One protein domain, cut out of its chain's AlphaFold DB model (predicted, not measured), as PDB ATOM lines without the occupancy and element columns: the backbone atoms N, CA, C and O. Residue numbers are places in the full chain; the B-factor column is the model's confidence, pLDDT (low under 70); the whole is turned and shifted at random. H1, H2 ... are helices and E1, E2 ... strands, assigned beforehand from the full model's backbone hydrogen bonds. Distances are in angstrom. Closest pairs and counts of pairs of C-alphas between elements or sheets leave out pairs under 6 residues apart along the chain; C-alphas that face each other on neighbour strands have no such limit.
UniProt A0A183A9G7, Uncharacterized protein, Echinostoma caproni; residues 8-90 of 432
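AT A GLANCE: This is residues 8 to 90 of the 432 residues of an uncharacterized protein of Echinostoma caproni (UniProt A0A183A9G7). With little regular structure, the printed part is a strongly twisted, curled sheet of four strands, joined by a long thin arm to the lone short helix H1; residues 14 to 19 and 22 to 29 stick out free. The 83 residues include 31 in named elements, in the order H1 E1 E2 E3 E4, class mixed. The mixed sheet runs E1 E2 E4 E3. The whole is loose, radius of gyration of the C-alphas 16.6 A, spanning 48 by 29 by 26 A.

HOW THE PARTS SIT: H1, residues 8 to 15, has each O i to N i+4 pair within hydrogen-bond range and is not on the sheet. E1, residues 36 to 39, and E2, 44 to 49, form an antiparallel hairpin; N 38 and O 45 are 2.9 A apart. E3, 70 to 74, and E4, 82 to 89, form another, with N 72 and O 87 at 2.8 A. E4 is parallel to E2, with N 48 and O 83 at 2.8 A, and bends by 76 degrees at residue 86.

IN THESE COORDINATES: H1 begins at C-alpha 8 (98.220, 112.595, 150.670). E2 is 15.7 A long; E4, 19.0 A, ends at C-alpha 89 (95.341, 145.236, 162.607).

THE WHOLE: The farthest C-alphas, of Ala 17 and Ser 53, are 48.5 A apart. The printed part has no cut. The links H1 to E1 and E2 to E3 are long. Residues 14 to 27 have pLDDT under 70.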
ATOM      1  N   LEU A   8      97.047 113.447 150.450       84.25
ATOM      2  CA  LEU A   8      98.220 112.595 150.670       84.25
ATOM      3  C   LEU A   8      97.983 111.538 151.757       84.25
ATOM      4  O   LEU A   8      98.450 110.410 151.609       84.25
ATOM      5  N   ARG A   9      97.260 111.882 152.832       82.19
ATOM      6  CA  ARG A   9      96.884 110.912 153.871       82.19
ATOM      7  C   ARG A   9      95.849 109.923 153.344       82.19
ATOM      8  O   ARG A   9      95.982 108.737 153.621       82.19
ATOM      9  N   ASP A  10      94.881 110.399 152.563       76.50
ATOM     10  CA  ASP A  10      93.832 109.565 151.966       76.50
ATOM     11  C   ASP A  10      94.408 108.581 150.935       76.50
ATOM     12  O   ASP A  10      94.051 107.406 150.914       76.50
ATOM     13  N   LEU A  11      95.368 109.021 150.117       77.06
ATOM     14  CA  LEU A  11      96.089 108.143 149.195       77.06
ATOM     15  C   LEU A  11      96.932 107.109 149.955       77.06
ATOM     16  O   LEU A  11      96.871 105.922 149.641       77.06
ATOM     17  N   ALA A  12      97.660 107.524 150.996       80.56
ATOM     18  CA  ALA A  12      98.474 106.611 151.801       80.56
ATOM     19  C   ALA A  12      97.638 105.552 152.553       80.56
ATOM     20  O   ALA A  12      98.085 104.412 152.713       80.56
ATOM     21  N   SER A  13      96.429 105.910 153.003       72.38
ATOM     22  CA  SER A  13      95.488 104.983 153.642       72.38
ATOM     23  C   SER A  13      94.734 104.113 152.632       72.38
ATOM     24  O   SER A  13      94.351 103.000 152.965       72.38
ATOM     25  N   SER A  14      94.564 104.545 151.380       64.50
ATOM     26  CA  SER A  14      93.969 103.689 150.342       64.50
ATOM     27  C   SER A  14      94.857 102.489 149.968       64.50
ATOM     28  O   SER A  14      94.338 101.410 149.687       64.50
ATOM     29  N   ASP A  15      96.184 102.640 150.066       57.59
ATOM     30  CA  ASP A  15      97.163 101.562 149.846       57.59
ATOM     31  C   ASP A  15      97.372 100.666 151.084       57.59
ATOM     32  O   ASP A  15      97.860  99.537 150.981       57.59
ATOM     33  N   SER A  16      96.990 101.149 152.268       51.78
ATOM     34  CA  SER A  16      97.200 100.475 153.549       51.78
ATOM     35  C   SER A  16      95.840 100.205 154.183       51.78
ATOM     36  O   SER A  16      95.230 101.133 154.683       51.78
ATOM     37  N   ALA A  17      95.354  98.960 154.212       46.16
ATOM     38  CA  ALA A  17      94.030  98.585 154.749       46.16
ATOM     39  C   ALA A  17      93.849  98.790 156.283       46.16
ATOM     40  O   ALA A  17      93.293  97.937 156.974       46.16
ATOM     41  N   ILE A  18      94.360  99.889 156.847       41.38
ATOM     42  CA  ILE A  18      94.419 100.224 158.266       41.38
ATOM     43  C   ILE A  18      94.136 101.727 158.457       41.38
ATOM     44  O   ILE A  18      94.934 102.583 158.092       41.38
ATOM     45  N   VAL A  19      93.019 101.961 159.158       41.09
ATOM     46  CA  VAL A  19      92.627 103.127 159.973       41.09
ATOM     47  C   VAL A  19      92.200 104.393 159.220       41.09
ATOM     48  O   VAL A  19      93.002 105.198 158.757       41.09
ATOM     49  N   ALA A  20      90.877 104.598 159.237       43.34
ATOM     50  CA  ALA A  20      90.247 105.907 159.161       43.34
ATOM     51  C   ALA A  20      90.935 106.843 160.165       43.34
ATOM     52  O   ALA A  20      90.926 106.574 161.368       43.34
ATOM     53  N   GLY A  21      91.576 107.901 159.666       45.72
ATOM     54  CA  GLY A  21      92.132 108.938 160.530       45.72
ATOM     55  C   GLY A  21      91.056 109.515 161.449       45.72
ATOM     56  O   GLY A  21      89.863 109.343 161.198       45.72
ATOM     57  N   GLU A  22      91.474 110.211 162.508       47.41
ATOM     58  CA  GLU A  22      90.588 111.058 163.312       47.41
ATOM     59  C   GLU A  22      89.989 112.141 162.398       47.41
ATOM     60  O   GLU A  22      90.499 113.251 162.291       47.41
ATOM     61  N   THR A  23      88.938 111.806 161.659       50.59
ATOM     62  CA  THR A  23      88.051 112.779 161.045       50.59
ATOM     63  C   THR A  23      87.166 113.249 162.186       50.59
ATOM     64  O   THR A  23      86.521 112.417 162.828       50.59
ATOM     65  N   GLY A  24      87.183 114.547 162.497       52.94
ATOM     66  CA  GLY A  24      86.249 115.127 163.466       52.94
ATOM     67  C   GLY A  24      84.790 114.823 163.097       52.94
ATOM     68  O   GLY A  24      84.505 114.144 162.111       52.94
ATOM     69  N   ASP A  25      83.832 115.373 163.839       52.53
ATOM     70  CA  ASP A  25      82.400 115.171 163.548       52.53
ATOM     71  C   ASP A  25      81.948 115.728 162.172       52.53
ATOM     72  O   ASP A  25      80.787 115.587 161.795       52.53
ATOM     73  N   GLY A  26      82.866 116.354 161.424       60.22
ATOM     74  CA  GLY A  26      82.649 116.965 160.117       60.22
ATOM     75  C   GLY A  26      82.061 118.373 160.190       60.22
ATOM     76  O   GLY A  26      81.995 119.043 159.165       60.22
ATOM     77  N   ASN A  27      81.677 118.841 161.378       67.19
ATOM     78  CA  ASN A  27      81.087 120.160 161.598       67.19
ATOM     79  C   ASN A  27      82.102 121.162 162.155       67.19
ATOM     80  O   ASN A  27      81.897 122.366 162.039       67.19
ATOM     81  N   CYS A  28      83.190 120.679 162.758       81.25
ATOM     82  CA  CYS A  28      84.308 121.497 163.211       81.25
ATOM     83  C   CYS A  28      85.622 120.713 163.099       81.25
ATOM     84  O   CYS A  28      85.722 119.565 163.535       81.25
ATOM     85  N   LEU A  29      86.640 121.342 162.513       89.06
ATOM     86  CA  LEU A  29      87.971 120.766 162.302       89.06
ATOM     87  C   LEU A  29      89.035 121.383 163.217       89.06
ATOM     88  O   LEU A  29      90.225 121.119 163.033       89.06
ATOM     89  N   LEU A  30      88.619 122.185 164.200       89.12
ATOM     90  CA  LEU A  30      89.512 122.727 165.216       89.12
ATOM     91  C   LEU A  30      90.054 121.619 166.123       89.12
ATOM     92  O   LEU A  30      89.335 120.726 166.570       89.12
ATOM     93  N   SER A  31      91.330 121.735 166.458       89.75
ATOM     94  CA  SER A  31      92.035 120.897 167.416       89.75
ATOM     95  C   SER A  31      92.842 121.776 168.376       89.75
ATOM     96  O   SER A  31      93.383 122.800 167.955       89.75
ATOM     97  N   PRO A  32      92.986 121.395 169.659       87.00
ATOM     98  CA  PRO A  32      93.884 122.099 170.578       87.00
ATOM     99  C   PRO A  32      95.355 122.070 170.127       87.00
ATOM    100  O   PRO A  32      96.133 122.910 170.565       87.00
ATOM    101  N   ASP A  33      95.721 121.138 169.241       89.19
ATOM    102  CA  ASP A  33      97.067 121.009 168.668       89.19
ATOM    103  C   ASP A  33      97.290 121.925 167.445       89.19
ATOM    104  O   ASP A  33      98.341 121.874 166.796       89.19
ATOM    105  N   ASP A  34      96.292 122.730 167.067       91.25
ATOM    106  CA  ASP A  34      96.397 123.609 165.911       91.25
ATOM    107  C   ASP A  34      97.342 124.785 166.171       91.25
ATOM    108  O   ASP A  34      97.366 125.401 167.234       91.25
ATOM    109  N   THR A  35      98.127 125.114 165.147       92.56
ATOM    110  CA  THR A  35      99.135 126.173 165.181       92.56
ATOM    111  C   THR A  35      98.892 127.170 164.057       92.56
ATOM    112  O   THR A  35      98.519 126.795 162.940       92.56
ATOM    113  N   THR A  36      99.123 128.446 164.357       94.00
ATOM    114  CA  THR A  36      98.989 129.559 163.413       94.00
ATOM    115  C   THR A  36     100.372 130.056 163.027       94.00
ATOM    116  O   THR A  36     101.274 130.129 163.861       94.00
ATOM    117  N   PHE A  37     100.543 130.407 161.759       95.25
ATOM    118  CA  PHE A  37     101.786 130.959 161.245       95.25
ATOM    119  C   PHE A  37     101.498 132.228 160.460       95.25
ATOM    120  O   PHE A  37     100.469 132.315 159.795       95.25
ATOM    121  N   LEU A  38     102.425 133.176 160.538       95.62
ATOM    122  CA  LEU A  38     102.513 134.295 159.615       95.62
ATOM    123  C   LEU A  38     103.501 133.912 158.518       95.62
ATOM    124  O   LEU A  38     104.588 133.412 158.818       95.62
ATOM    125  N   GLU A  39     103.111 134.121 157.270       96.00
ATOM    126  CA  GLU A  39     103.888 133.758 156.089       96.00
ATOM    127  C   GLU A  39     103.943 134.961 155.141       96.00
ATOM    128  O   GLU A  39     102.926 135.621 154.921       96.00
ATOM    129  N   ASP A  40     105.137 135.258 154.633       93.69
ATOM    130  CA  ASP A  40     105.385 136.250 153.584       93.69
ATOM    131  C   ASP A  40     106.066 135.582 152.370       93.69
ATOM    132  O   ASP A  40     106.118 134.357 152.265       93.69
ATOM    133  N   GLU A  41     106.581 136.372 151.424       93.75
ATOM    134  CA  GLU A  41     107.227 135.853 150.207       93.75
ATOM    135  C   GLU A  41     108.514 135.045 150.466       93.75
ATOM    136  O   GLU A  41     108.972 134.314 149.587       93.75
ATOM    137  N   VAL A  42     109.139 135.200 151.637       93.44
ATOM    138  CA  VAL A  42     110.493 134.703 151.924       93.44
ATOM    139  C   VAL A  42     110.512 133.720 153.090       93.44
ATOM    140  O   VAL A  42     111.321 132.789 153.097       93.44
ATOM    141  N   GLN A  43     109.668 133.923 154.098       91.94
ATOM    142  CA  GLN A  43     109.759 133.218 155.368       91.94
ATOM    143  C   GLN A  43     108.404 133.003 156.044       91.94
ATOM    144  O   GLN A  43     107.380 133.599 155.717       91.94
ATOM    145  N   ARG A  44     108.436 132.133 157.056       94.75
ATOM    146  CA  ARG A  44     107.287 131.766 157.876       94.75
ATOM    147  C   ARG A  44     107.690 131.713 159.345       94.75
ATOM    148  O   ARG A  44     108.705 131.102 159.677       94.75
ATOM    149  N   ILE A  45     106.875 132.298 160.221       95.38
ATOM    150  CA  ILE A  45     107.094 132.314 161.674       95.38
ATOM    151  C   ILE A  45     105.832 131.883 162.423       95.38
ATOM    152  O   ILE A  45     104.712 132.201 162.023       95.38
ATOM    153  N   MET A  46     105.996 131.108 163.497       95.69
ATOM    154  CA  MET A  46     104.866 130.638 164.302       95.69
ATOM    155  C   MET A  46     104.336 131.774 165.177       95.69
ATOM    156  O   MET A  46     105.105 132.392 165.909       95.69
ATOM    157  N   LEU A  47     103.026 132.013 165.152       95.00
ATOM    158  CA  LEU A  47     102.388 133.025 165.988       95.00
ATOM    159  C   LEU A  47     101.921 132.431 167.315       95.00
ATOM    160  O   LEU A  47     101.238 131.404 167.354       95.00
ATOM    161  N   LYS A  48     102.238 133.129 168.405       93.00
ATOM    162  CA  LYS A  48     101.699 132.889 169.742       93.00
ATOM    163  C   LYS A  48     100.890 134.106 170.160       93.00
ATOM    164  O   LYS A  48     101.434 135.188 170.350       93.00
ATOM    165  N   VAL A  49      99.581 133.929 170.265       89.56
ATOM    166  CA  VAL A  49      98.652 135.012 170.596       89.56
ATOM    167  C   VAL A  49      98.670 135.233 172.107       89.56
ATOM    168  O   VAL A  49      98.163 134.384 172.846       89.56
ATOM    169  N   ASP A  50      99.251 136.344 172.568       85.19
ATOM    170  CA  ASP A  50      99.259 136.681 173.991       85.19
ATOM    171  C   ASP A  50      97.893 137.219 174.422       85.19
ATOM    172  O   ASP A  50      97.520 138.358 174.141       85.19
ATOM    173  N   GLN A  51      97.127 136.374 175.109       86.38
ATOM    174  CA  GLN A  51      95.776 136.706 175.552       86.38
ATOM    175  C   GLN A  51      95.747 137.872 176.551       86.38
ATOM    176  O   GLN A  51      94.746 138.588 176.595       86.38
ATOM    177  N   GLU A  52      96.816 138.078 177.330       86.25
ATOM    178  CA  GLU A  52      96.881 139.148 178.328       86.25
ATOM    179  C   GLU A  52      97.076 140.508 177.655       86.25
ATOM    180  O   GLU A  52      96.222 141.387 177.805       86.25
ATOM    181  N   SER A  53      98.124 140.655 176.836       85.00
ATOM    182  CA  SER A  53      98.377 141.892 176.082       85.00
ATOM    183  C   SER A  53      97.224 142.242 175.143       85.00
ATOM    184  O   SER A  53      96.822 143.401 175.033       85.00
ATOM    185  N   LEU A  54      96.617 141.227 174.524       86.00
ATOM    186  CA  LEU A  54      95.489 141.420 173.624       86.00
ATOM    187  C   LEU A  54      94.152 141.563 174.347       86.00
ATOM    188  O   LEU A  54      93.164 141.819 173.675       86.00
ATOM    189  N   GLN A  55      94.067 141.423 175.673       86.12
ATOM    190  CA  GLN A  55      92.802 141.495 176.420       86.12
ATOM    191  C   GLN A  55      91.723 140.533 175.873       86.12
ATOM    192  O   GLN A  55      90.544 140.875 175.794       86.12
ATOM    193  N   ASN A  56      92.123 139.326 175.454       83.56
ATOM    194  CA  ASN A  56      91.275 138.316 174.793       83.56
ATOM    195  C   ASN A  56      90.580 138.782 173.495       83.56
ATOM    196  O   ASN A  56      89.613 138.165 173.032       83.56
ATOM    197  N   ARG A  57      91.064 139.872 172.891       84.06
ATOM    198  CA  ARG A  57      90.522 140.439 171.653       84.06
ATOM    199  C   ARG A  57      90.673 139.501 170.452       84.06
ATOM    200  O   ARG A  57      89.785 139.432 169.603       84.06
ATOM    201  N   LEU A  58      91.756 138.729 170.418       88.50
ATOM    202  CA  LEU A  58      92.070 137.784 169.354       88.50
ATOM    203  C   LEU A  58      92.400 136.412 169.937       88.50
ATOM    204  O   LEU A  58      93.115 136.290 170.928       88.50
ATOM    205  N   THR A  59      91.906 135.367 169.284       89.31
ATOM    206  CA  THR A  59      92.248 133.974 169.580       89.31
ATOM    207  C   THR A  59      92.579 133.273 168.272       89.31
ATOM    208  O   THR A  59      91.916 133.523 167.266       89.31
ATOM    209  N   SER A  60      93.553 132.360 168.269       87.00
ATOM    210  CA  SER A  60      93.934 131.613 167.057       87.00
ATOM    211  C   SER A  60      92.753 130.880 166.414       87.00
ATOM    212  O   SER A  60      92.663 130.805 165.198       87.00
ATOM    213  N   SER A  61      91.791 130.424 167.223       89.75
ATOM    214  CA  SER A  61      90.556 129.767 166.777       89.75
ATOM    215  C   SER A  61      89.553 130.680 166.058       89.75
ATOM    216  O   SER A  61      88.523 130.194 165.601       89.75
ATOM    217  N   LYS A  62      89.803 131.994 165.991       91.62
ATOM    218  CA  LYS A  62      89.007 132.954 165.210       91.62
ATOM    219  C   LYS A  62      89.676 133.331 163.889       91.62
ATOM    220  O   LYS A  62      89.063 134.045 163.107       91.62
ATOM    221  N   LEU A  63      90.911 132.893 163.654       93.69
ATOM    222  CA  LEU A  63      91.648 133.146 162.421       93.69
ATOM    223  C   LEU A  63      91.597 131.924 161.511       93.69
ATOM    224  O   LEU A  63      91.508 130.788 161.974       93.69
ATOM    225  N   VAL A  64      91.716 132.173 160.213       95.06
ATOM    226  CA  VAL A  64      91.843 131.134 159.194       95.06
ATOM    227  C   VAL A  64      93.030 131.421 158.287       95.06
ATOM    228  O   VAL A  64      93.580 132.522 158.273       95.06
ATOM    229  N   THR A  65      93.422 130.406 157.524       94.75
ATOM    230  CA  THR A  65      94.384 130.545 156.427       94.75
ATOM    231  C   THR A  65      93.929 131.610 155.418       94.75
ATOM    232  O   THR A  65      92.729 131.800 155.218       94.75
ATOM    233  N   GLY A  66      94.889 132.314 154.816       94.94
ATOM    234  CA  GLY A  66      94.657 133.352 153.805       94.94
ATOM    235  C   GLY A  66      94.173 134.712 154.327       94.94
ATOM    236  O   GLY A  66      94.052 135.649 153.542       94.94
ATOM    237  N   VAL A  67      93.952 134.877 155.638       96.19
ATOM    238  CA  VAL A  67      93.725 136.211 156.221       96.19
ATOM    239  C   VAL A  67      95.020 137.018 156.185       96.19
ATOM    240  O   VAL A  67      96.032 136.612 156.757       96.19
ATOM    241  N   VAL A  68      94.963 138.194 155.563       94.62
ATOM    242  CA  VAL A  68      96.050 139.177 155.580       94.62
ATOM    243  C   VAL A  68      95.833 140.132 156.750       94.62
ATOM    244  O   VAL A  68      94.775 140.747 156.882       94.62
ATOM    245  N   MET A  69      96.837 140.252 157.615       94.69
ATOM    246  CA  MET A  69      96.791 141.112 158.797       94.69
ATOM    247  C   MET A  69      98.183 141.627 159.155       94.69
ATOM    248  O   MET A  69      99.189 140.992 158.835       94.69
ATOM    249  N   ALA A  70      98.241 142.759 159.851       95.19
ATOM    250  CA  ALA A  70      99.463 143.242 160.480       95.19
ATOM    251  C   ALA A  70      99.500 142.795 161.945       95.19
ATOM    252  O   ALA A  70      98.479 142.813 162.633       95.19
ATOM    253  N   VAL A  71     100.683 142.417 162.430       95.50
ATOM    254  CA  VAL A  71     100.917 142.045 163.831       95.50
ATOM    255  C   VAL A  71     102.093 142.839 164.394       95.50
ATOM    256  O   VAL A  71     103.088 143.065 163.705       95.50
ATOM    257  N   LEU A  72     101.977 143.251 165.652       96.06
ATOM    258  CA  LEU A  72     103.029 143.875 166.446       96.06
ATOM    259  C   LEU A  72     103.361 142.958 167.622       96.06
ATOM    260  O   LEU A  72     102.470 142.362 168.227       96.06
ATOM    261  N   GLY A  73     104.643 142.850 167.945       95.25
ATOM    262  CA  GLY A  73     105.108 142.018 169.042       95.25
ATOM    263  C   GLY A  73     106.599 141.735 168.946       95.25
ATOM    264  O   GLY A  73     107.348 142.518 168.353       95.25
ATOM    265  N   HIS A  74     107.033 140.614 169.518       94.31
ATOM    266  CA  HIS A  74     108.449 140.276 169.600       94.31
ATOM    267  C   HIS A  74     108.720 138.769 169.513       94.31
ATOM    268  O   HIS A  74     107.887 137.930 169.853       94.31
ATOM    269  N   GLU A  75     109.936 138.422 169.091       95.12
ATOM    270  CA  GLU A  75     110.470 137.066 169.225       95.12
ATOM    271  C   GLU A  75     111.084 136.900 170.629       95.12
ATOM    272  O   GLU A  75     112.005 137.644 170.991       95.12
ATOM    273  N   PRO A  76     110.603 135.954 171.454       93.12
ATOM    274  CA  PRO A  76     111.147 135.739 172.783       93.12
ATOM    275  C   PRO A  76     112.537 135.099 172.699       93.12
ATOM    276  O   PRO A  76     112.778 134.142 171.964       93.12
ATOM    277  N   SER A  77     113.466 135.569 173.535       91.00
ATOM    278  CA  SER A  77     114.837 135.034 173.585       91.00
ATOM    279  C   SER A  77     114.908 133.558 174.002       91.00
ATOM    280  O   SER A  77     115.888 132.879 173.688       91.00
ATOM    281  N   THR A  78     113.877 133.070 174.699       90.94
ATOM    282  CA  THR A  78     113.742 131.700 175.209       90.94
ATOM    283  C   THR A  78     113.190 130.707 174.188       90.94
ATOM    284  O   THR A  78     113.404 129.510 174.368       90.94
ATOM    285  N   ASP A  79     112.515 131.166 173.131       90.38
ATOM    286  CA  ASP A  79     111.850 130.307 172.144       90.38
ATOM    287  C   ASP A  79     111.951 130.897 170.729       90.38
ATOM    288  O   ASP A  79     111.006 131.484 170.188       90.38
ATOM    289  N   ARG A  80     113.151 130.759 170.156       87.81
ATOM    290  CA  ARG A  80     113.476 131.257 168.814       87.81
ATOM    291  C   ARG A  80     112.635 130.556 167.748       87.81
ATOM    292  O   ARG A  80     112.516 129.333 167.761       87.81
ATOM    293  N   GLY A  81     112.108 131.324 166.797       89.50
ATOM    294  CA  GLY A  81     111.187 130.852 165.755       89.50
ATOM    295  C   GLY A  81     109.698 130.976 166.107       89.50
ATOM    296  O   GLY A  81     108.846 130.590 165.302       89.50
ATOM    297  N   SER A  82     109.377 131.536 167.277       94.50
ATOM    298  CA  SER A  82     108.021 131.950 167.642       94.50
ATOM    299  C   SER A  82     107.923 133.472 167.749       94.50
ATOM    300  O   SER A  82     108.895 134.141 168.081       94.50
ATOM    301  N   PHE A  83     106.752 134.029 167.464       95.44
ATOM    302  CA  PHE A  83     106.475 135.456 167.580       95.44
ATOM    303  C   PHE A  83     105.285 135.660 168.513       95.44
ATOM    304  O   PHE A  83     104.188 135.166 168.238       95.44
ATOM    305  N   ILE A  84     105.511 136.354 169.626       95.19
ATOM    306  CA  ILE A  84     104.465 136.703 170.584       95.19
ATOM    307  C   ILE A  84     103.757 137.949 170.062       95.19
ATOM    308  O   ILE A  84     104.392 138.984 169.888       95.19
ATOM    309  N   VAL A  85     102.457 137.831 169.794       95.44
ATOM    310  CA  VAL A  85     101.623 138.921 169.271       95.44
ATOM    311  C   VAL A  85     101.055 139.732 170.431       95.44
ATOM    312  O   VAL A  85     100.320 139.187 171.252       95.44
ATOM    313  N   GLU A  86     101.366 141.025 170.454       94.75
ATOM    314  CA  GLU A  86     100.919 141.999 171.459       94.75
ATOM    315  C   GLU A  86      99.804 142.908 170.927       94.75
ATOM    316  O   GLU A  86      98.933 143.320 171.691       94.75
ATOM    317  N   ASP A  87      99.806 143.198 169.622       94.38
ATOM    318  CA  ASP A  87      98.746 143.954 168.949       94.38
ATOM    319  C   ASP A  87      98.589 143.524 167.484       94.38
ATOM    320  O   ASP A  87      99.469 142.872 166.912       94.38
ATOM    321  N   PHE A  88      97.458 143.864 166.869       95.06
ATOM    322  CA  PHE A  88      97.171 143.504 165.482       95.06
ATOM    323  C   PHE A  88      96.232 144.494 164.792       95.06
ATOM    324  O   PHE A  88      95.458 145.195 165.438       95.06
ATOM    325  N   LEU A  89      96.270 144.497 163.459       94.56
ATOM    326  CA  LEU A  89      95.341 145.236 162.607       94.56
ATOM    327  C   LEU A  89      94.871 144.355 161.450       94.56
ATOM    328  O   LEU A  89      95.669 143.649 160.828       94.56
ATOM    329  N   PHE A  90      93.579 144.435 161.145       94.44
ATOM    330  CA  PHE A  90      93.024 143.926 159.894       94.44
ATOM    331  C   PHE A  90      92.954 145.041 158.842       94.44
ATOM    332  O   PHE A  90      93.285 146.192 159.124       94.44
TER     333      PHE A  90